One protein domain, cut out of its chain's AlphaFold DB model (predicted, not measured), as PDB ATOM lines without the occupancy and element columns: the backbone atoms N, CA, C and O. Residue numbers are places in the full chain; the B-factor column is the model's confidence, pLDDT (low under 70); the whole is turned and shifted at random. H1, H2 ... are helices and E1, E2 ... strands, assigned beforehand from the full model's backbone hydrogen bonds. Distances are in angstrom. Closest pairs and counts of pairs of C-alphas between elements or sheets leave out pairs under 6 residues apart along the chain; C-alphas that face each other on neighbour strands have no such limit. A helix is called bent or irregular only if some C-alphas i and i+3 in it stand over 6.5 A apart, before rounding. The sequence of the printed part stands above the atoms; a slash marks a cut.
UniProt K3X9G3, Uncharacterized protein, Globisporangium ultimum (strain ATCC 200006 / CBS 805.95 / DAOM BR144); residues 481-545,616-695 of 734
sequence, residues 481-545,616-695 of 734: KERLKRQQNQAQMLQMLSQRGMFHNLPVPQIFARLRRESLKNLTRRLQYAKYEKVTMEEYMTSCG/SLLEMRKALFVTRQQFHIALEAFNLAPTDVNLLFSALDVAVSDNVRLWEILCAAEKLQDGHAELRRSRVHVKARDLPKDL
ATOM      1  N   LYS A 481     180.736 166.869 162.196       87.69
ATOM      2  CA  LYS A 481     180.770 166.549 163.634       87.69
ATOM      3  C   LYS A 481     180.005 165.259 163.946       87.69
ATOM      4  O   LYS A 481     180.498 164.431 164.709       87.69
ATOM      5  N   GLU A 482     178.832 165.060 163.346       86.31
ATOM      6  CA  GLU A 482     178.036 163.843 163.546       86.31
ATOM      7  C   GLU A 482     178.700 162.607 162.913       86.31
ATOM      8  O   GLU A 482     178.745 161.547 163.540       86.31
ATOM      9  N   ARG A 483     179.299 162.738 161.721       85.69
ATOM     10  CA  ARG A 483     180.108 161.681 161.083       85.69
ATOM     11  C   ARG A 483     181.285 161.277 161.959       85.69
ATOM     12  O   ARG A 483     181.477 160.088 162.200       85.69
ATOM     13  N   LEU A 484     182.035 162.250 162.483       85.50
ATOM     14  CA  LEU A 484     183.166 161.995 163.376       85.50
ATOM     15  C   LEU A 484     182.710 161.282 164.654       85.50
ATOM     16  O   LEU A 484     183.315 160.293 165.062       85.50
ATOM     17  N   LYS A 485     181.600 161.727 165.251       89.25
ATOM     18  CA  LYS A 485     181.002 161.088 166.428       89.25
ATOM     19  C   LYS A 485     180.586 159.643 166.144       89.25
ATOM     20  O   LYS A 485     180.872 158.756 166.946       89.25
ATOM     21  N   ARG A 486     179.951 159.367 165.000       85.00
ATOM     22  CA  ARG A 486     179.606 157.994 164.590       85.00
ATOM     23  C   ARG A 486     180.840 157.143 164.327       85.00
ATOM     24  O   ARG A 486     180.844 155.981 164.712       85.00
ATOM     25  N   GLN A 487     181.892 157.713 163.744       84.75
ATOM     26  CA  GLN A 487     183.158 157.024 163.511       84.75
ATOM     27  C   GLN A 487     183.867 156.664 164.826       84.75
ATOM     28  O   GLN A 487     184.365 155.551 164.968       84.75
ATOM     29  N   GLN A 488     183.849 157.555 165.819       87.56
ATOM     30  CA  GLN A 488     184.356 157.266 167.166       87.56
ATOM     31  C   GLN A 488     183.522 156.176 167.857       87.56
ATOM     32  O   GLN A 488     184.069 155.227 168.417       87.56
ATOM     33  N   ASN A 489     182.193 156.252 167.742       89.81
ATOM     34  CA  ASN A 489     181.279 155.271 168.332       89.81
ATOM     35  C   ASN A 489     181.254 153.932 167.580       89.81
ATOM     36  O   ASN A 489     180.786 152.933 168.128       89.81
ATOM     37  N   GLN A 490     181.745 153.881 166.340       88.38
ATOM     38  CA  GLN A 490     181.736 152.684 165.501       88.38
ATOM     39  C   GLN A 490     182.464 151.526 166.182       88.38
ATOM     40  O   GLN A 490     181.906 150.434 166.292       88.38
ATOM     41  N   ALA A 491     183.679 151.764 166.682       84.00
ATOM     42  CA  ALA A 491     184.465 150.737 167.359       84.00
ATOM     43  C   ALA A 491     183.747 150.208 168.611       84.00
ATOM     44  O   ALA A 491     183.674 148.996 168.815       84.00
ATOM     45  N   GLN A 492     183.142 151.101 169.399       89.44
ATOM     46  CA  GLN A 492     182.394 150.738 170.602       89.44
ATOM     47  C   GLN A 492     181.137 149.920 170.272       89.44
ATOM     48  O   GLN A 492     180.876 148.904 170.915       89.44
ATOM     49  N   MET A 493     180.371 150.312 169.250       89.38
ATOM     50  CA  MET A 493     179.195 149.556 168.808       89.38
ATOM     51  C   MET A 493     179.585 148.168 168.299       89.38
ATOM     52  O   MET A 493     178.989 147.177 168.716       89.38
ATOM     53  N   LEU A 494     180.620 148.071 167.460       84.38
ATOM     54  CA  LEU A 494     181.131 146.786 166.978       84.38
ATOM     55  C   LEU A 494     181.638 145.903 168.128       84.38
ATOM     56  O   LEU A 494     181.418 144.692 168.111       84.38
ATOM     57  N   GLN A 495     182.247 146.494 169.157       84.88
ATOM     58  CA  GLN A 495     182.655 145.783 170.366       84.88
ATOM     59  C   GLN A 495     181.453 145.287 171.184       84.88
ATOM     60  O   GLN A 495     181.460 144.150 171.645       84.88
ATOM     61  N   MET A 496     180.390 146.080 171.338       88.06
ATOM     62  CA  MET A 496     179.170 145.603 172.004       88.06
ATOM     63  C   MET A 496     178.532 144.436 171.242       88.06
ATOM     64  O   MET A 496     178.086 143.461 171.846       88.06
ATOM     65  N   LEU A 497     178.526 144.498 169.910       86.06
ATOM     66  CA  LEU A 497     178.008 143.423 169.063       86.06
ATOM     67  C   LEU A 497     178.860 142.153 169.127       86.06
ATOM     68  O   LEU A 497     178.318 141.044 169.099       86.06
ATOM     69  N   SER A 498     180.180 142.296 169.253       83.38
ATOM     70  CA  SER A 498     181.078 141.158 169.453       83.38
ATOM     71  C   SER A 498     180.911 140.530 170.834       83.38
ATOM     72  O   SER A 498     180.860 139.305 170.930       83.38
ATOM     73  N   GLN A 499     180.719 141.336 171.883       85.81
ATOM     74  CA  GLN A 499     180.411 140.856 173.236       85.81
ATOM     75  C   GLN A 499     179.075 140.108 173.300       85.81
ATOM     76  O   GLN A 499     178.974 139.101 173.996       85.81
ATOM     77  N   ARG A 500     178.073 140.533 172.519       85.38
ATOM     78  CA  ARG A 500     176.795 139.813 172.349       85.38
ATOM     79  C   ARG A 500     176.916 138.522 171.532       85.38
ATOM     80  O   ARG A 500     175.928 137.821 171.346       85.38
ATOM     81  N   GLY A 501     178.105 138.200 171.021       83.38
ATOM     82  CA  GLY A 501     178.354 136.991 170.241       83.38
ATOM     83  C   GLY A 501     177.749 137.016 168.837       83.38
ATOM     84  O   GLY A 501     177.700 135.974 168.184       83.38
ATOM     85  N   MET A 502     177.324 138.183 168.333       82.25
ATOM     86  CA  MET A 502     176.638 138.272 167.041       82.25
ATOM     87  C   MET A 502     177.518 137.735 165.901       82.25
ATOM     88  O   MET A 502     177.075 136.946 165.071       82.25
ATOM     89  N   PHE A 503     178.805 138.083 165.913       74.56
ATOM     90  CA  PHE A 503     179.764 137.678 164.882       74.56
ATOM     91  C   PHE A 503     180.234 136.220 164.986       74.56
ATOM     92  O   PHE A 503     180.911 135.731 164.085       74.56
ATOM     93  N   HIS A 504     179.883 135.501 166.057       75.00
ATOM     94  CA  HIS A 504     180.158 134.064 166.163       75.00
ATOM     95  C   HIS A 504     179.124 133.228 165.417       75.00
ATOM     96  O   HIS A 504     179.475 132.213 164.820       75.00
ATOM     97  N   ASN A 505     177.875 133.691 165.411       76.00
ATOM     98  CA  ASN A 505     176.756 132.987 164.791       76.00
ATOM     99  C   ASN A 505     176.530 133.413 163.338       76.00
ATOM    100  O   ASN A 505     175.786 132.759 162.610       76.00
ATOM    101  N   LEU A 506     177.161 134.508 162.915       76.06
ATOM    102  CA  LEU A 506     176.944 135.094 161.605       76.06
ATOM    103  C   LEU A 506     178.015 134.671 160.596       76.06
ATOM    104  O   LEU A 506     179.159 135.128 160.671       76.06
ATOM    105  N   PRO A 507     177.655 133.866 159.583       83.31
ATOM    106  CA  PRO A 507     178.529 133.625 158.449       83.31
ATOM    107  C   PRO A 507     178.614 134.902 157.599       83.31
ATOM    108  O   PRO A 507     177.802 135.129 156.701       83.31
ATOM    109  N   VAL A 508     179.624 135.734 157.872       79.88
ATOM    110  CA  VAL A 508     179.918 136.991 157.152       79.88
ATOM    111  C   VAL A 508     179.838 136.841 155.624       79.88
ATOM    112  O   VAL A 508     179.187 137.681 154.998       79.88
ATOM    113  N   PRO A 509     180.366 135.766 154.994       80.56
ATOM    114  CA  PRO A 509     180.229 135.589 153.548       80.56
ATOM    115  C   PRO A 509     178.770 135.500 153.079       80.56
ATOM    116  O   PRO A 509     178.423 136.011 152.015       80.56
ATOM    117  N   GLN A 510     177.886 134.887 153.874       85.25
ATOM    118  CA  GLN A 510     176.466 134.761 153.541       85.25
ATOM    119  C   GLN A 510     175.714 136.078 153.741       85.25
ATOM    120  O   GLN A 510     174.847 136.405 152.927       85.25
ATOM    121  N   ILE A 511     176.046 136.847 154.787       85.06
ATOM    122  CA  ILE A 511     175.509 138.203 154.972       85.06
ATOM    123  C   ILE A 511     175.865 139.051 153.760       85.06
ATOM    124  O   ILE A 511     174.990 139.668 153.156       85.06
ATOM    125  N   PHE A 512     177.137 139.029 153.362       83.38
ATOM    126  CA  PHE A 512     177.595 139.798 152.221       83.38
ATOM    127  C   PHE A 512     176.907 139.363 150.925       83.38
ATOM    128  O   PHE A 512     176.422 140.206 150.172       83.38
ATOM    129  N   ALA A 513     176.787 138.057 150.679       85.00
ATOM    130  CA  ALA A 513     176.074 137.539 149.515       85.00
ATOM    131  C   ALA A 513     174.609 138.013 149.469       85.00
ATOM    132  O   ALA A 513     174.103 138.361 148.399       85.00
ATOM    133  N   ARG A 514     173.929 138.082 150.621       89.44
ATOM    134  CA  ARG A 514     172.551 138.585 150.725       89.44
ATOM    135  C   ARG A 514     172.457 140.091 150.536       89.44
ATOM    136  O   ARG A 514     171.644 140.532 149.730       89.44
ATOM    137  N   LEU A 515     173.308 140.866 151.204       88.00
ATOM    138  CA  LEU A 515     173.378 142.318 151.031       88.00
ATOM    139  C   LEU A 515     173.678 142.684 149.574       88.00
ATOM    140  O   LEU A 515     173.041 143.573 149.018       88.00
ATOM    141  N   ARG A 516     174.574 141.937 148.919       87.19
ATOM    142  CA  ARG A 516     174.870 142.080 147.490       87.19
ATOM    143  C   ARG A 516     173.667 141.746 146.622       87.19
ATOM    144  O   ARG A 516     173.406 142.431 145.641       87.19
ATOM    145  N   ARG A 517     172.922 140.694 146.954       88.44
ATOM    146  CA  ARG A 517     171.705 140.340 146.217       88.44
ATOM    147  C   ARG A 517     170.644 141.435 146.335       88.44
ATOM    148  O   ARG A 517     170.020 141.764 145.331       88.44
ATOM    149  N   GLU A 518     170.450 142.004 147.523       87.62
ATOM    150  CA  GLU A 518     169.495 143.101 147.730       87.62
ATOM    151  C   GLU A 518     169.942 144.405 147.056       87.62
ATOM    152  O   GLU A 518     169.120 145.073 146.426       87.62
ATOM    153  N   SER A 519     171.237 144.740 147.089       84.56
ATOM    154  CA  SER A 519     171.752 145.913 146.369       84.56
ATOM    155  C   SER A 519     171.596 145.766 144.852       84.56
ATOM    156  O   SER A 519     171.166 146.704 144.180       84.56
ATOM    157  N   LEU A 520     171.835 144.567 144.309       83.50
ATOM    158  CA  LEU A 520     171.652 144.282 142.884       83.50
ATOM    159  C   LEU A 520     170.186 144.345 142.442       83.50
ATOM    160  O   LEU A 520     169.921 144.840 141.351       83.50
ATOM    161  N   LYS A 521     169.220 143.927 143.274       85.31
ATOM    162  CA  LYS A 521     167.786 144.108 142.960       85.31
ATOM    163  C   LYS A 521     167.436 145.580 142.746       85.31
ATOM    164  O   LYS A 521     166.635 145.906 141.870       85.31
ATOM    165  N   ASN A 522     168.047 146.465 143.531       74.56
ATOM    166  CA  ASN A 522     167.885 147.903 143.359       74.56
ATOM    167  C   ASN A 522     168.577 148.413 142.105       74.56
ATOM    168  O   ASN A 522     167.996 149.229 141.401       74.56
ATOM    169  N   LEU A 523     169.776 147.918 141.799       76.50
ATOM    170  CA  LEU A 523     170.470 148.270 140.564       76.50
ATOM    171  C   LEU A 523     169.637 147.882 139.335       76.50
ATOM    172  O   LEU A 523     169.491 148.694 138.433       76.50
ATOM    173  N   THR A 524     169.001 146.707 139.325       75.75
ATOM    174  CA  THR A 524     168.088 146.318 138.241       75.75
ATOM    175  C   THR A 524     166.886 147.256 138.137       75.75
ATOM    176  O   THR A 524     166.572 147.693 137.035       75.75
ATOM    177  N   ARG A 525     166.237 147.618 139.256       76.19
ATOM    178  CA  ARG A 525     165.138 148.602 139.233       76.19
ATOM    179  C   ARG A 525     165.605 149.966 138.748       76.19
ATOM    180  O   ARG A 525     164.921 150.580 137.948       76.19
ATOM    181  N   ARG A 526     166.765 150.436 139.202       72.25
ATOM    182  CA  ARG A 526     167.332 151.725 138.794       72.25
ATOM    183  C   ARG A 526     167.708 151.754 137.325       72.25
ATOM    184  O   ARG A 526     167.383 152.719 136.659       72.25
ATOM    185  N   LEU A 527     168.308 150.685 136.808       72.88
ATOM    186  CA  LEU A 527     168.574 150.544 135.377       72.88
ATOM    187  C   LEU A 527     167.278 150.480 134.563       72.88
ATOM    188  O   LEU A 527     167.219 151.029 133.468       72.88
ATOM    189  N   GLN A 528     166.229 149.838 135.088       73.44
ATOM    190  CA  GLN A 528     164.905 149.874 134.467       73.44
ATOM    191  C   GLN A 528     164.343 151.299 134.456       73.44
ATOM    192  O   GLN A 528     163.927 151.751 133.398       73.44
ATOM    193  N   TYR A 529     164.390 152.024 135.577       71.56
ATOM    194  CA  TYR A 529     163.961 153.424 135.641       71.56
ATOM    195  C   TYR A 529     164.768 154.316 134.699       71.56
ATOM    196  O   TYR A 529     164.160 155.022 133.910       71.56
ATOM    197  N   ALA A 530     166.098 154.200 134.668       64.50
ATOM    198  CA  ALA A 530     166.951 154.947 133.743       64.50
ATOM    199  C   ALA A 530     166.582 154.675 132.274       64.50
ATOM    200  O   ALA A 530     166.501 155.600 131.468       64.50
ATOM    201  N   LYS A 531     166.266 153.415 131.934       66.44
ATOM    202  CA  LYS A 531     165.772 153.046 130.601       66.44
ATOM    203  C   LYS A 531     164.428 153.711 130.274       66.44
ATOM    204  O   LYS A 531     164.213 154.077 129.121       66.44
ATOM    205  N   TYR A 532     163.535 153.856 131.251       64.56
ATOM    206  CA  TYR A 532     162.249 154.542 131.069       64.56
ATOM    207  C   TYR A 532     162.384 156.069 131.044       64.56
ATOM    208  O   TYR A 532     161.637 156.734 130.336       64.56
ATOM    209  N   GLU A 533     163.361 156.616 131.758       73.88
ATOM    210  CA  GLU A 533     163.596 158.053 131.907       73.88
ATOM    211  C   GLU A 533     164.486 158.629 130.785       73.88
ATOM    212  O   GLU A 533     164.792 159.814 130.781       73.88
ATOM    213  N   LYS A 534     164.875 157.802 129.799       73.44
ATOM    214  CA  LYS A 534     165.808 158.140 128.703       73.44
ATOM    215  C   LYS A 534     167.166 158.668 129.187       73.44
ATOM    216  O   LYS A 534     167.892 159.281 128.407       73.44
ATOM    217  N   VAL A 535     167.534 158.396 130.437       59.81
ATOM    218  CA  VAL A 535     168.853 158.740 130.969       59.81
ATOM    219  C   VAL A 535     169.871 157.848 130.273       59.81
ATOM    220  O   VAL A 535     169.750 156.616 130.274       59.81
ATOM    221  N   THR A 536     170.861 158.464 129.634       69.25
ATOM    222  CA  THR A 536     171.903 157.714 128.931       69.25
ATOM    223  C   THR A 536     172.676 156.840 129.923       69.25
ATOM    224  O   THR A 536     172.842 157.189 131.093       69.25
ATOM    225  N   MET A 537     173.166 155.676 129.479       59.91
ATOM    226  CA  MET A 537     173.978 154.802 130.343       59.91
ATOM    227  C   MET A 537     175.182 155.565 130.919       59.91
ATOM    228  O   MET A 537     175.562 155.331 132.062       59.91
ATOM    229  N   GLU A 538     175.745 156.511 130.162       66.25
ATOM    230  CA  GLU A 538     176.800 157.398 130.645       66.25
ATOM    231  C   GLU A 538     176.336 158.305 131.783       66.25
ATOM    232  O   GLU A 538     176.975 158.265 132.829       66.25
ATOM    233  N   GLU A 539     175.230 159.049 131.654       67.88
ATOM    234  CA  GLU A 539     174.679 159.868 132.749       67.88
ATOM    235  C   GLU A 539     174.342 159.044 133.988       67.88
ATOM    236  O   GLU A 539     174.589 159.488 135.112       67.88
ATOM    237  N   TYR A 540     173.816 157.832 133.802       63.88
ATOM    238  CA  TYR A 540     173.536 156.923 134.908       63.88
ATOM    239  C   TYR A 540     174.826 156.497 135.621       63.88
ATOM    240  O   TYR A 540     174.909 156.522 136.849       63.88
ATOM    241  N   MET A 541     175.869 156.148 134.867       64.44
ATOM    242  CA  MET A 541     177.177 155.817 135.434       64.44
ATOM    243  C   MET A 541     177.819 157.043 136.107       64.44
ATOM    244  O   MET A 541     178.427 156.901 137.168       64.44
ATOM    245  N   THR A 542     177.625 158.253 135.577       67.94
ATOM    246  CA  THR A 542     178.079 159.513 136.196       67.94
ATOM    247  C   THR A 542     177.373 159.781 137.517       67.94
ATOM    248  O   THR A 542     178.030 160.059 138.517       67.94
ATOM    249  N   SER A 543     176.048 159.651 137.550       56.53
ATOM    250  CA  SER A 543     175.232 159.853 138.754       56.53
ATOM    251  C   SER A 543     175.441 158.751 139.799       56.53
ATOM    252  O   SER A 543     175.331 159.007 140.997       56.53
ATOM    253  N   CYS A 544     175.861 157.554 139.381       53.91
ATOM    254  CA  CYS A 544     176.368 156.508 140.275       53.91
ATOM    255  C   CYS A 544     177.821 156.739 140.745       53.91
ATOM    256  O   CYS A 544     178.352 155.914 141.489       53.91
ATOM    257  N   GLY A 545     178.471 157.834 140.333       53.81
ATOM    258  CA  GLY A 545     179.831 158.198 140.744       53.81
ATOM    259  C   GLY A 545     180.949 157.426 140.037       53.81
ATOM    260  O   GLY A 545     182.066 157.392 140.542       53.81
ATOM    261  N   SER A 616     187.551 149.502 137.091       71.94
ATOM    262  CA  SER A 616     186.113 149.652 136.830       71.94
ATOM    263  C   SER A 616     185.250 148.682 137.657       71.94
ATOM    264  O   SER A 616     184.221 149.065 138.218       71.94
ATOM    265  N   LEU A 617     185.679 147.424 137.824       68.81
ATOM    266  CA  LEU A 617     184.976 146.454 138.678       68.81
ATOM    267  C   LEU A 617     185.019 146.833 140.164       68.81
ATOM    268  O   LEU A 617     184.035 146.623 140.880       68.81
ATOM    269  N   LEU A 618     186.142 147.372 140.644       72.12
ATOM    270  CA  LEU A 618     186.270 147.867 142.015       72.12
ATOM    271  C   LEU A 618     185.384 149.090 142.258       72.12
ATOM    272  O   LEU A 618     184.747 149.180 143.306       72.12
ATOM    273  N   GLU A 619     185.275 149.997 141.294       71.88
ATOM    274  CA  GLU A 619     184.360 151.138 141.368       71.88
ATOM    275  C   GLU A 619     182.895 150.712 141.378       71.88
ATOM    276  O   GLU A 619     182.143 151.162 142.241       71.88
ATOM    277  N   MET A 620     182.498 149.765 140.520       70.25
ATOM    278  CA  MET A 620     181.146 149.195 140.571       70.25
ATOM    279  C   MET A 620     180.847 148.595 141.948       70.25
ATOM    280  O   MET A 620     179.741 148.747 142.461       70.25
ATOM    281  N   ARG A 621     181.825 147.941 142.591       72.06
ATOM    282  CA  ARG A 621     181.658 147.421 143.960       72.06
ATOM    283  C   ARG A 621     181.505 148.533 144.996       72.06
ATOM    284  O   ARG A 621     180.723 148.361 145.929       72.06
ATOM    285  N   LYS A 622     182.211 149.655 144.836       76.44
ATOM    286  CA  LYS A 622     182.100 150.836 145.711       76.44
ATOM    287  C   LYS A 622     180.769 151.577 145.533       76.44
ATOM    288  O   LYS A 622     180.273 152.150 146.499       76.44
ATOM    289  N   ALA A 623     180.176 151.520 144.340       78.06
ATOM    290  CA  ALA A 623     178.886 152.140 144.035       78.06
ATOM    291  C   ALA A 623     177.680 151.369 144.605       78.06
ATOM    292  O   ALA A 623     176.583 151.919 144.710       78.06
ATOM    293  N   LEU A 624     177.849 150.099 144.994       84.38
ATOM    294  CA  LEU A 624     176.770 149.333 145.612       84.38
ATOM    295  C   LEU A 624     176.501 149.839 147.029       84.38
ATOM    296  O   LEU A 624     177.361 149.771 147.907       84.38
ATOM    297  N   PHE A 625     175.266 150.258 147.270       89.31
ATOM    298  CA  PHE A 625     174.774 150.589 148.598       89.31
ATOM    299  C   PHE A 625     173.442 149.908 148.883       89.31
ATOM    300  O   PHE A 625     172.728 149.469 147.975       89.31
ATOM    301  N   VAL A 626     173.131 149.799 150.167       90.00
ATOM    302  CA  VAL A 626     171.914 149.179 150.683       90.00
ATOM    303  C   VAL A 626     171.225 150.184 151.589       90.00
ATOM    304  O   VAL A 626     171.850 150.752 152.484       90.00
ATOM    305  N   THR A 627     169.935 150.400 151.339       91.25
ATOM    306  CA  THR A 627     169.083 151.222 152.209       91.25
ATOM    307  C   THR A 627     168.833 150.505 153.532       91.25
ATOM    308  O   THR A 627     168.860 149.271 153.588       91.25
ATOM    309  N   ARG A 628     168.490 151.242 154.591       91.75
ATOM    310  CA  ARG A 628     168.130 150.645 155.889       91.75
ATOM    311  C   ARG A 628     167.114 149.508 155.775       91.75
ATOM    312  O   ARG A 628     167.343 148.421 156.300       91.75
ATOM    313  N   GLN A 629     166.026 149.708 155.033       91.44
ATOM    314  CA  GLN A 629     164.997 148.679 154.854       91.44
ATOM    315  C   GLN A 629     165.564 147.398 154.227       91.44
ATOM    316  O   GLN A 629     165.286 146.294 154.689       91.44
ATOM    317  N   GLN A 630     166.386 147.536 153.191       90.75
ATOM    318  CA  GLN A 630     167.002 146.394 152.523       90.75
ATOM    319  C   GLN A 630     168.037 145.694 153.393       90.75
ATOM    320  O   GLN A 630     168.184 144.479 153.303       90.75
ATOM    321  N   PHE A 631     168.729 146.445 154.246       92.12
ATOM    322  CA  PHE A 631     169.656 145.887 155.216       92.12
ATOM    323  C   PHE A 631     168.918 144.981 156.207       92.12
ATOM    324  O   PHE A 631     169.330 143.842 156.423       92.12
ATOM    325  N   HIS A 632     167.772 145.437 156.723       92.50
ATOM    326  CA  HIS A 632     166.903 144.615 157.567       92.50
ATOM    327  C   HIS A 632     166.389 143.372 156.835       92.50
ATOM    328  O   HIS A 632     166.523 142.274 157.365       92.50
ATOM    329  N   ILE A 633     165.878 143.515 155.608       92.12
ATOM    330  CA  ILE A 633     165.390 142.381 154.799       92.12
ATOM    331  C   ILE A 633     166.511 141.363 154.539       92.12
ATOM    332  O   ILE A 633     166.302 140.153 154.619       92.12
ATOM    333  N   ALA A 634     167.724 141.834 154.237       91.06
ATOM    334  CA  ALA A 634     168.867 140.961 154.001       91.06
ATOM    335  C   ALA A 634     169.236 140.156 155.253       91.06
ATOM    336  O   ALA A 634     169.609 138.983 155.133       91.06
ATOM    337  N   LEU A 635     169.124 140.771 156.434       91.44
ATOM    338  CA  LEU A 635     169.511 140.170 157.707       91.44
ATOM    339  C   LEU A 635     168.399 139.401 158.426       91.44
ATOM    340  O   LEU A 635     168.702 138.596 159.305       91.44
ATOM    341  N   GLU A 636     167.142 139.568 158.018       92.62
ATOM    342  CA  GLU A 636     165.974 138.902 158.606       92.62
ATOM    343  C   GLU A 636     166.145 137.378 158.677       92.62
ATOM    344  O   GLU A 636     165.811 136.743 159.672       92.62
ATOM    345  N   ALA A 637     166.763 136.777 157.662       88.25
ATOM    346  CA  ALA A 637     166.932 135.328 157.609       88.25
ATOM    347  C   ALA A 637     167.989 134.752 158.559       88.25
ATOM    348  O   ALA A 637     168.109 133.532 158.645       88.25
ATOM    349  N   PHE A 638     168.775 135.597 159.226       88.69
ATOM    350  CA  PHE A 638     169.686 135.152 160.278       88.69
ATOM    351  C   PHE A 638     169.013 135.143 161.655       88.69
ATOM    352  O   PHE A 638     169.680 134.841 162.639       88.69
ATOM    353  N   ASN A 639     167.710 135.457 161.734       90.88
ATOM    354  CA  ASN A 639     166.941 135.528 162.980       90.88
ATOM    355  C   ASN A 639     167.609 136.421 164.043       90.88
ATOM    356  O   ASN A 639     167.530 136.144 165.239       90.88
ATOM    357  N   LEU A 640     168.296 137.483 163.608       89.62
ATOM    358  CA  LEU A 640     168.891 138.463 164.511       89.62
ATOM    359  C   LEU A 640     167.801 139.316 165.158       89.62
ATOM    360  O   LEU A 640     166.804 139.658 164.514       89.62
ATOM    361  N   ALA A 641     168.019 139.719 166.409       91.62
ATOM    362  CA  ALA A 641     167.140 140.675 167.061       91.62
ATOM    363  C   ALA A 641     167.123 142.002 166.267       91.62
ATOM    364  O   ALA A 641     168.181 142.478 165.843       91.62
ATOM    365  N   PRO A 642     165.960 142.653 166.080       90.56
ATOM    366  CA  PRO A 642     165.876 143.915 165.341       90.56
ATOM    367  C   PRO A 642     166.768 145.018 165.926       90.56
ATOM    368  O   PRO A 642     167.299 145.848 165.190       90.56
ATOM    369  N   THR A 643     166.950 145.011 167.247       92.94
ATOM    370  CA  THR A 643     167.842 145.911 167.990       92.94
ATOM    371  C   THR A 643     169.300 145.737 167.575       92.94
ATOM    372  O   THR A 643     169.981 146.724 167.310       92.94
ATOM    373  N   ASP A 644     169.759 144.496 167.434       91.00
ATOM    374  CA  ASP A 644     171.115 144.166 166.999       91.00
ATOM    375  C   ASP A 644     171.344 144.529 165.528       91.00
ATOM    376  O   ASP A 644     172.390 145.074 165.180       91.00
ATOM    377  N   VAL A 645     170.342 144.307 164.670       91.50
ATOM    378  CA  VAL A 645     170.388 144.726 163.260       91.50
ATOM    379  C   VAL A 645     170.474 146.248 163.141       91.50
ATOM    380  O   VAL A 645     171.266 146.757 162.352       91.50
ATOM    381  N   ASN A 646     169.705 146.983 163.948       91.62
ATOM    382  CA  ASN A 646     169.765 148.444 164.001       91.62
ATOM    383  C   ASN A 646     171.124 148.949 164.490       91.62
ATOM    384  O   ASN A 646     171.647 149.921 163.943       91.62
ATOM    385  N   LEU A 647     171.700 148.301 165.503       90.81
ATOM    386  CA  LEU A 647     173.001 148.685 166.042       90.81
ATOM    387  C   LEU A 647     174.116 148.404 165.028       90.81
ATOM    388  O   LEU A 647     174.989 149.243 164.829       90.81
ATOM    389  N   LEU A 648     174.033 147.273 164.323       88.94
ATOM    390  CA  LEU A 648     174.944 146.938 163.232       88.94
ATOM    391  C   LEU A 648     174.808 147.927 162.070       88.94
ATOM    392  O   LEU A 648     175.817 148.405 161.567       88.94
ATOM    393  N   PHE A 649     173.584 148.285 161.675       90.94
ATOM    394  CA  PHE A 649     173.360 149.304 160.650       90.94
ATOM    395  C   PHE A 649     173.950 150.654 161.068       90.94
ATOM    396  O   PHE A 649     174.671 151.267 160.294       90.94
ATOM    397  N   SER A 650     173.709 151.082 162.309       89.69
ATOM    398  CA  SER A 650     174.213 152.355 162.844       89.69
ATOM    399  C   SER A 650     175.739 152.384 162.939       89.69
ATOM    400  O   SER A 650     176.351 153.425 162.718       89.69
ATOM    401  N   ALA A 651     176.365 151.239 163.220       87.69
ATOM    402  CA  ALA A 651     177.816 151.090 163.191       87.69
ATOM    403  C   ALA A 651     178.400 151.159 161.773       87.69
ATOM    404  O   ALA A 651     179.583 151.452 161.617       87.69
ATOM    405  N   LEU A 652     177.600 150.886 160.743       85.00
ATOM    406  CA  LEU A 652     178.041 150.881 159.350       85.00
ATOM    407  C   LEU A 652     177.642 152.163 158.592       85.00
ATOM    408  O   LEU A 652     178.359 152.561 157.680       85.00
ATOM    409  N   ASP A 653     176.558 152.847 158.974       83.25
ATOM    410  CA  ASP A 653     176.132 154.141 158.412       83.25
ATOM    411  C   ASP A 653     176.910 155.310 159.037       83.25
ATOM    412  O   ASP A 653     176.379 156.155 159.768       83.25
ATOM    413  N   VAL A 654     178.206 155.364 158.734       72.75
ATOM    414  CA  VAL A 654     179.086 156.456 159.173       72.75
ATOM    415  C   VAL A 654     178.713 157.772 158.478       72.75
ATOM    416  O   VAL A 654     178.857 158.839 159.065       72.75
ATOM    417  N   ALA A 655     178.184 157.710 157.250       71.50
ATOM    418  CA  ALA A 655     177.917 158.879 156.414       71.50
ATOM    419  C   ALA A 655     176.620 159.643 156.751       71.50
ATOM    420  O   ALA A 655     176.424 160.725 156.192       71.50
ATOM    421  N   VAL A 656     175.772 159.124 157.656       76.19
ATOM    422  CA  VAL A 656     174.457 159.703 158.018       76.19
ATOM    423  C   VAL A 656     173.532 159.798 156.800       76.19
ATOM    424  O   VAL A 656     172.788 160.757 156.625       76.19
ATOM    425  N   SER A 657     173.629 158.828 155.895       76.75
ATOM    426  CA  SER A 657     172.960 158.901 154.590       76.75
ATOM    427  C   SER A 657     171.811 157.906 154.443       76.75
ATOM    428  O   SER A 657     171.264 157.777 153.349       76.75
ATOM    429  N   ASP A 658     171.489 157.166 155.516       83.44
ATOM    430  CA  ASP A 658     170.561 156.021 155.528       83.44
ATOM    431  C   ASP A 658     170.876 154.956 154.459       83.44
ATOM    432  O   ASP A 658     170.064 154.081 154.130       83.44
ATOM    433  N   ASN A 659     172.104 155.007 153.944       85.44
ATOM    434  CA  ASN A 659     172.638 154.163 152.901       85.44
ATOM    435  C   ASN A 659     174.010 153.688 153.343       85.44
ATOM    436  O   ASN A 659     174.918 154.480 153.588       85.44
ATOM    437  N   VAL A 660     174.173 152.375 153.398       84.75
ATOM    438  CA  VAL A 660     175.450 151.771 153.753       84.75
ATOM    439  C   VAL A 660     176.092 151.237 152.485       84.75
ATOM    440  O   VAL A 660     175.489 150.435 151.762       84.75
ATOM    441  N   ARG A 661     177.319 151.676 152.198       86.31
ATOM    442  CA  ARG A 661     178.089 151.184 151.053       86.31
ATOM    443  C   ARG A 661     178.570 149.769 151.335       86.31
ATOM    444  O   ARG A 661     179.249 149.518 152.324       86.31
ATOM    445  N   LEU A 662     178.263 148.839 150.435       84.12
ATOM    446  CA  LEU A 662     178.572 147.416 150.604       84.12
ATOM    447  C   LEU A 662     180.063 147.152 150.812       84.12
ATOM    448  O   LEU A 662     180.438 146.242 151.546       84.12
ATOM    449  N   TRP A 663     180.898 147.936 150.132       83.00
ATOM    450  CA  TRP A 663     182.348 147.849 150.238       83.00
ATOM    451  C   TRP A 663     182.843 148.183 151.651       83.00
ATOM    452  O   TRP A 663     183.696 147.483 152.185       83.00
ATOM    453  N   GLU A 664     182.264 149.200 152.288       80.94
ATOM    454  CA  GLU A 664     182.615 149.586 153.658       80.94
ATOM    455  C   GLU A 664     182.197 148.498 154.655       80.94
ATOM    456  O   GLU A 664     182.957 148.185 155.570       80.94
ATOM    457  N   ILE A 665     181.051 147.842 154.419       79.88
ATOM    458  CA  ILE A 665     180.611 146.673 155.200       79.88
ATOM    459  C   ILE A 665     181.612 145.528 155.081       79.88
ATOM    460  O   ILE A 665     181.952 144.925 156.094       79.88
ATOM    461  N   LEU A 666     182.078 145.222 153.865       79.94
ATOM    462  CA  LEU A 666     183.088 144.184 153.637       79.94
ATOM    463  C   LEU A 666     184.358 144.470 154.423       79.94
ATOM    464  O   LEU A 666     184.769 143.640 155.223       79.94
ATOM    465  N   CYS A 667     184.936 145.658 154.240       81.94
ATOM    466  CA  CYS A 667     186.175 146.021 154.916       81.94
ATOM    467  C   CYS A 667     186.014 146.027 156.441       81.94
ATOM    468  O   CYS A 667     186.921 145.604 157.154       81.94
ATOM    469  N   ALA A 668     184.876 146.496 156.960       79.06
ATOM    470  CA  ALA A 668     184.596 146.472 158.394       79.06
ATOM    471  C   ALA A 668     184.442 145.037 158.918       79.06
ATOM    472  O   ALA A 668     184.981 144.707 159.973       79.06
ATOM    473  N   ALA A 669     183.742 144.177 158.179       75.06
ATOM    474  CA  ALA A 669     183.540 142.788 158.558       75.06
ATOM    475  C   ALA A 669     184.840 141.975 158.489       75.06
ATOM    476  O   ALA A 669     185.091 141.192 159.399       75.06
ATOM    477  N   GLU A 670     185.683 142.188 157.476       79.62
ATOM    478  CA  GLU A 670     187.016 141.577 157.359       79.62
ATOM    479  C   GLU A 670     187.915 141.993 158.527       79.62
ATOM    480  O   GLU A 670     188.389 141.133 159.264       79.62
ATOM    481  N   LYS A 671     188.040 143.300 158.804       80.69
ATOM    482  CA  LYS A 671     188.800 143.801 159.967       80.69
ATOM    483  C   LYS A 671     188.316 143.196 161.282       80.69
ATOM    484  O   LYS A 671     189.107 142.887 162.171       80.69
ATOM    485  N   LEU A 672     187.003 143.035 161.418       70.44
ATOM    486  CA  LEU A 672     186.407 142.468 162.614       70.44
ATOM    487  C   LEU A 672     186.640 140.952 162.713       70.44
ATOM    488  O   LEU A 672     186.869 140.435 163.807       70.44
ATOM    489  N   GLN A 673     186.635 140.236 161.588       76.06
ATOM    490  CA  GLN A 673     187.032 138.831 161.530       76.06
ATOM    491  C   GLN A 673     188.504 138.641 161.889       76.06
ATOM    492  O   GLN A 673     188.806 137.739 162.672       76.06
ATOM    493  N   ASP A 674     189.388 139.502 161.389       79.81
ATOM    494  CA  ASP A 674     190.817 139.475 161.700       79.81
ATOM    495  C   ASP A 674     191.058 139.714 163.192       79.81
ATOM    496  O   ASP A 674     191.735 138.912 163.843       79.81
ATOM    497  N   GLY A 675     190.401 140.726 163.772       77.88
ATOM    498  CA  GLY A 675     190.448 140.988 165.214       77.88
ATOM    499  C   GLY A 675     189.922 139.811 166.043       77.88
ATOM    500  O   GLY A 675     190.495 139.447 167.071       77.88
ATOM    501  N   HIS A 676     188.876 139.124 165.579       71.94
ATOM    502  CA  HIS A 676     188.399 137.902 166.229       71.94
ATOM    503  C   HIS A 676     189.357 136.717 166.076       71.94
ATOM    504  O   HIS A 676     189.503 135.929 167.015       71.94
ATOM    505  N   ALA A 677     189.994 136.547 164.919       76.25
ATOM    506  CA  ALA A 677     190.993 135.508 164.700       76.25
ATOM    507  C   ALA A 677     192.214 135.730 165.602       76.25
ATOM    508  O   ALA A 677     192.734 134.784 166.191       76.25
ATOM    509  N   GLU A 678     192.633 136.980 165.782       78.50
ATOM    510  CA  GLU A 678     193.666 137.376 166.737       78.50
ATOM    511  C   GLU A 678     193.252 137.127 168.197       78.50
ATOM    512  O   GLU A 678     194.014 136.534 168.960       78.50
ATOM    513  N   LEU A 679     192.011 137.446 168.580       73.12
ATOM    514  CA  LEU A 679     191.473 137.103 169.904       73.12
ATOM    515  C   LEU A 679     191.423 135.587 170.152       73.12
ATOM    516  O   LEU A 679     191.653 135.123 171.268       73.12
ATOM    517  N   ARG A 680     191.139 134.778 169.125       77.75
ATOM    518  CA  ARG A 680     191.216 133.312 169.240       77.75
ATOM    519  C   ARG A 680     192.658 132.846 169.408       77.75
ATOM    520  O   ARG A 680     192.914 132.035 170.293       77.75
ATOM    521  N   ARG A 681     193.592 133.381 168.615       81.88
ATOM    522  CA  ARG A 681     195.029 133.074 168.726       81.88
ATOM    523  C   ARG A 681     195.568 133.426 170.113       81.88
ATOM    524  O   ARG A 681     196.184 132.579 170.750       81.88
ATOM    525  N   SER A 682     195.261 134.612 170.631       75.81
ATOM    526  CA  SER A 682     195.671 135.025 171.981       75.81
ATOM    527  C   SER A 682     195.065 134.147 173.077       75.81
ATOM    528  O   SER A 682     195.798 133.716 173.960       75.81
ATOM    529  N   ARG A 683     193.778 133.773 173.005       77.62
ATOM    530  CA  ARG A 683     193.169 132.829 173.968       77.62
ATOM    531  C   ARG A 683     193.820 131.447 173.950       77.62
ATOM    532  O   ARG A 683     193.962 130.835 175.005       77.62
ATOM    533  N   VAL A 684     194.209 130.954 172.774       82.25
ATOM    534  CA  VAL A 684     194.961 129.696 172.649       82.25
ATOM    535  C   VAL A 684     196.356 129.847 173.261       82.25
ATOM    536  O   VAL A 684     196.775 128.973 174.013       82.25
ATOM    537  N   HIS A 685     197.042 130.969 173.026       75.12
ATOM    538  CA  HIS A 685     198.351 131.238 173.624       75.12
ATOM    539  C   HIS A 685     198.308 131.418 175.147       75.12
ATOM    540  O   HIS A 685     199.218 130.947 175.821       75.12
ATOM    541  N   VAL A 686     197.263 132.041 175.700       71.62
ATOM    542  CA  VAL A 686     197.063 132.160 177.155       71.62
ATOM    543  C   VAL A 686     196.826 130.779 177.766       71.62
ATOM    544  O   VAL A 686     197.548 130.389 178.673       71.62
ATOM    545  N   LYS A 687     195.933 129.963 177.186       67.44
ATOM    546  CA  LYS A 687     195.743 128.573 177.638       67.44
ATOM    547  C   LYS A 687     197.002 127.710 177.518       67.44
ATOM    548  O   LYS A 687     197.177 126.803 178.318       67.44
ATOM    549  N   ALA A 688     197.862 127.971 176.533       67.38
ATOM    550  CA  ALA A 688     199.126 127.256 176.374       67.38
ATOM    551  C   ALA A 688     200.215 127.721 177.359       67.38
ATOM    552  O   ALA A 688     201.082 126.926 177.705       67.38
ATOM    553  N   ARG A 689     200.188 128.985 177.806       62.56
ATOM    554  CA  ARG A 689     201.138 129.528 178.794       62.56
ATOM    555  C   ARG A 689     200.729 129.256 180.239       62.56
ATOM    556  O   ARG A 689     201.611 129.095 181.074       62.56
ATOM    557  N   ASP A 690     199.428 129.159 180.501       58.44
ATOM    558  CA  ASP A 690     198.878 128.883 181.832       58.44
ATOM    559  C   ASP A 690     198.721 127.383 182.114       58.44
ATOM    560  O   ASP A 690     198.231 127.016 183.181       58.44
ATOM    561  N   LEU A 691     199.132 126.492 181.198       57.41
ATOM    562  CA  LEU A 691     199.346 125.099 181.577       57.41
ATOM    563  C   LEU A 691     200.556 125.076 182.527       57.41
ATOM    564  O   LEU A 691     201.670 125.376 182.085       57.41
ATOM    565  N   PRO A 692     200.371 124.758 183.820       59.69
ATOM    566  CA  PRO A 692     201.478 124.735 184.756       59.69
ATOM    567  C   PRO A 692     202.519 123.728 184.261       59.69
ATOM    568  O   PRO A 692     202.184 122.615 183.844       59.69
ATOM    569  N   LYS A 693     203.796 124.117 184.345       61.12
ATOM    570  CA  LYS A 693     204.963 123.254 184.076       61.12
ATOM    571  C   LYS A 693     204.927 121.934 184.871       61.12
ATOM    572  O   LYS A 693     205.664 121.007 184.548       61.12
ATOM    573  N   ASP A 694     204.036 121.818 185.850       57.41
ATOM    574  CA  ASP A 694     203.771 120.613 186.634       57.41
ATOM    575  C   ASP A 694     203.228 119.433 185.812       57.41
ATOM    576  O   ASP A 694     203.421 118.284 186.205       57.41
ATOM    577  N   LEU A 695     202.626 119.652 184.635       60.44
ATOM    578  CA  LEU A 695     202.255 118.535 183.750       60.44
ATOM    579  C   LEU A 695     203.469 117.878 183.077       60.44
ATOM    580  O   LEU A 695     203.444 116.673 182.820       60.44
TER     581      LEU A 695
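This is residues 481 to 545 and 616 to 695 of the 734 residues of an uncharacterized protein of Globisporangium ultimum (strain ATCC 200006 / CBS 805.95 / DAOM BR144) (UniProt K3X9G3). Two long helices, H3 and H8, run opposite ways and overlap only near their first residues, making one long rod; H6, H7, the bent helix H1 and a tiny two-strand sheet cluster about this overlap. H4 folds back at the far end of H3, H5 makes a corner with the beginning of H8 at its residues 662 to 663, and residues 677 to 695 stick out free at the other end. The printed part has 145 residues, with named elements in the order H1 H2 H3 H4 H5 E1 H6 H7 E2 H8, eight helices and two strands, mostly helix; the sheet E1 - E2 is antiparallel. The whole is loose, with a radius of gyration of the C-alphas of 19.3 A and spans of 79 by 31 by 28 A.

Find C-alpha 481 at (180.770, 166.549, 163.634), where H1, residues 481 to 499, begins. By its hydrogen bonds it was assigned as one helix, but it is bent: C-alphas 488 and 491 are 6.5 A apart, and its arms H1a, residues 481 to 488, and H1b, residues 491 to 499, stand at 39 degrees. Next come H2, residues 502 to 505, and H3, residues 508 to 532, 36.1 A long, then H4, residues 537 to 543. Past the cut, look for H5, residues 616 to 623, E1, residues 625 to 627, H6, residues 628 to 636, H7, residues 642 to 652, and E2, residues 659 to 661. H8, residues 662 to 689, runs 40.3 A to C-alpha 689 at (201.138, 129.528, 178.794).

Begin where H3, with residues 508 to 516 alone, touches H8, with residues 662 to 669 alone, at a shallow tilt of 3 degrees, opposite ways; the closest C-alphas, of Val 508 and Ala 669, are 7.0 A apart. H3 touches H6 at a steep tilt of 43 degrees, the C-alphas of Arg 514 and Ala 634 being closest at 5.5 A. H6 touches H7 at 55 degrees, closest at His 632 and Val 645, 6.7 A between C-alphas. H7 touches H1b, closest at the C-alphas of Ala 651 and Met 493, 6.0 A. H5 touches H8 about perpendicular at 87 degrees, closest at the C-alphas of Lys 622 and Trp 663, 5.4 A. H4 is close to H3 but not clearly touching, with C-alphas 540 and 530 at 7.0 A, and H2 and H8 are near each other, with 6 pairs of C-alphas within 10 A. Helix packing is mostly crossed. Between E1 and E2, N 626 and O 660 are within hydrogen-bond range at 2.9 A. Every O i to N i+4 pair is within range in H1a, H1b, H3, H4, H5, H6, H7 and H8; H2 is too short for one.

The farthest C-alphas, of Lys 534 and Asp 694, are 78.8 A apart. Residues 546 to 615 are not printed, and C-alphas 545 and 616 are 11.3 A apart across the cut. Of the links printed whole, none is long. Mean pLDDT of the printed part is 79.4, and it is under 70 at residues 530 to 532, 535 to 545, 617 and 687 to 695.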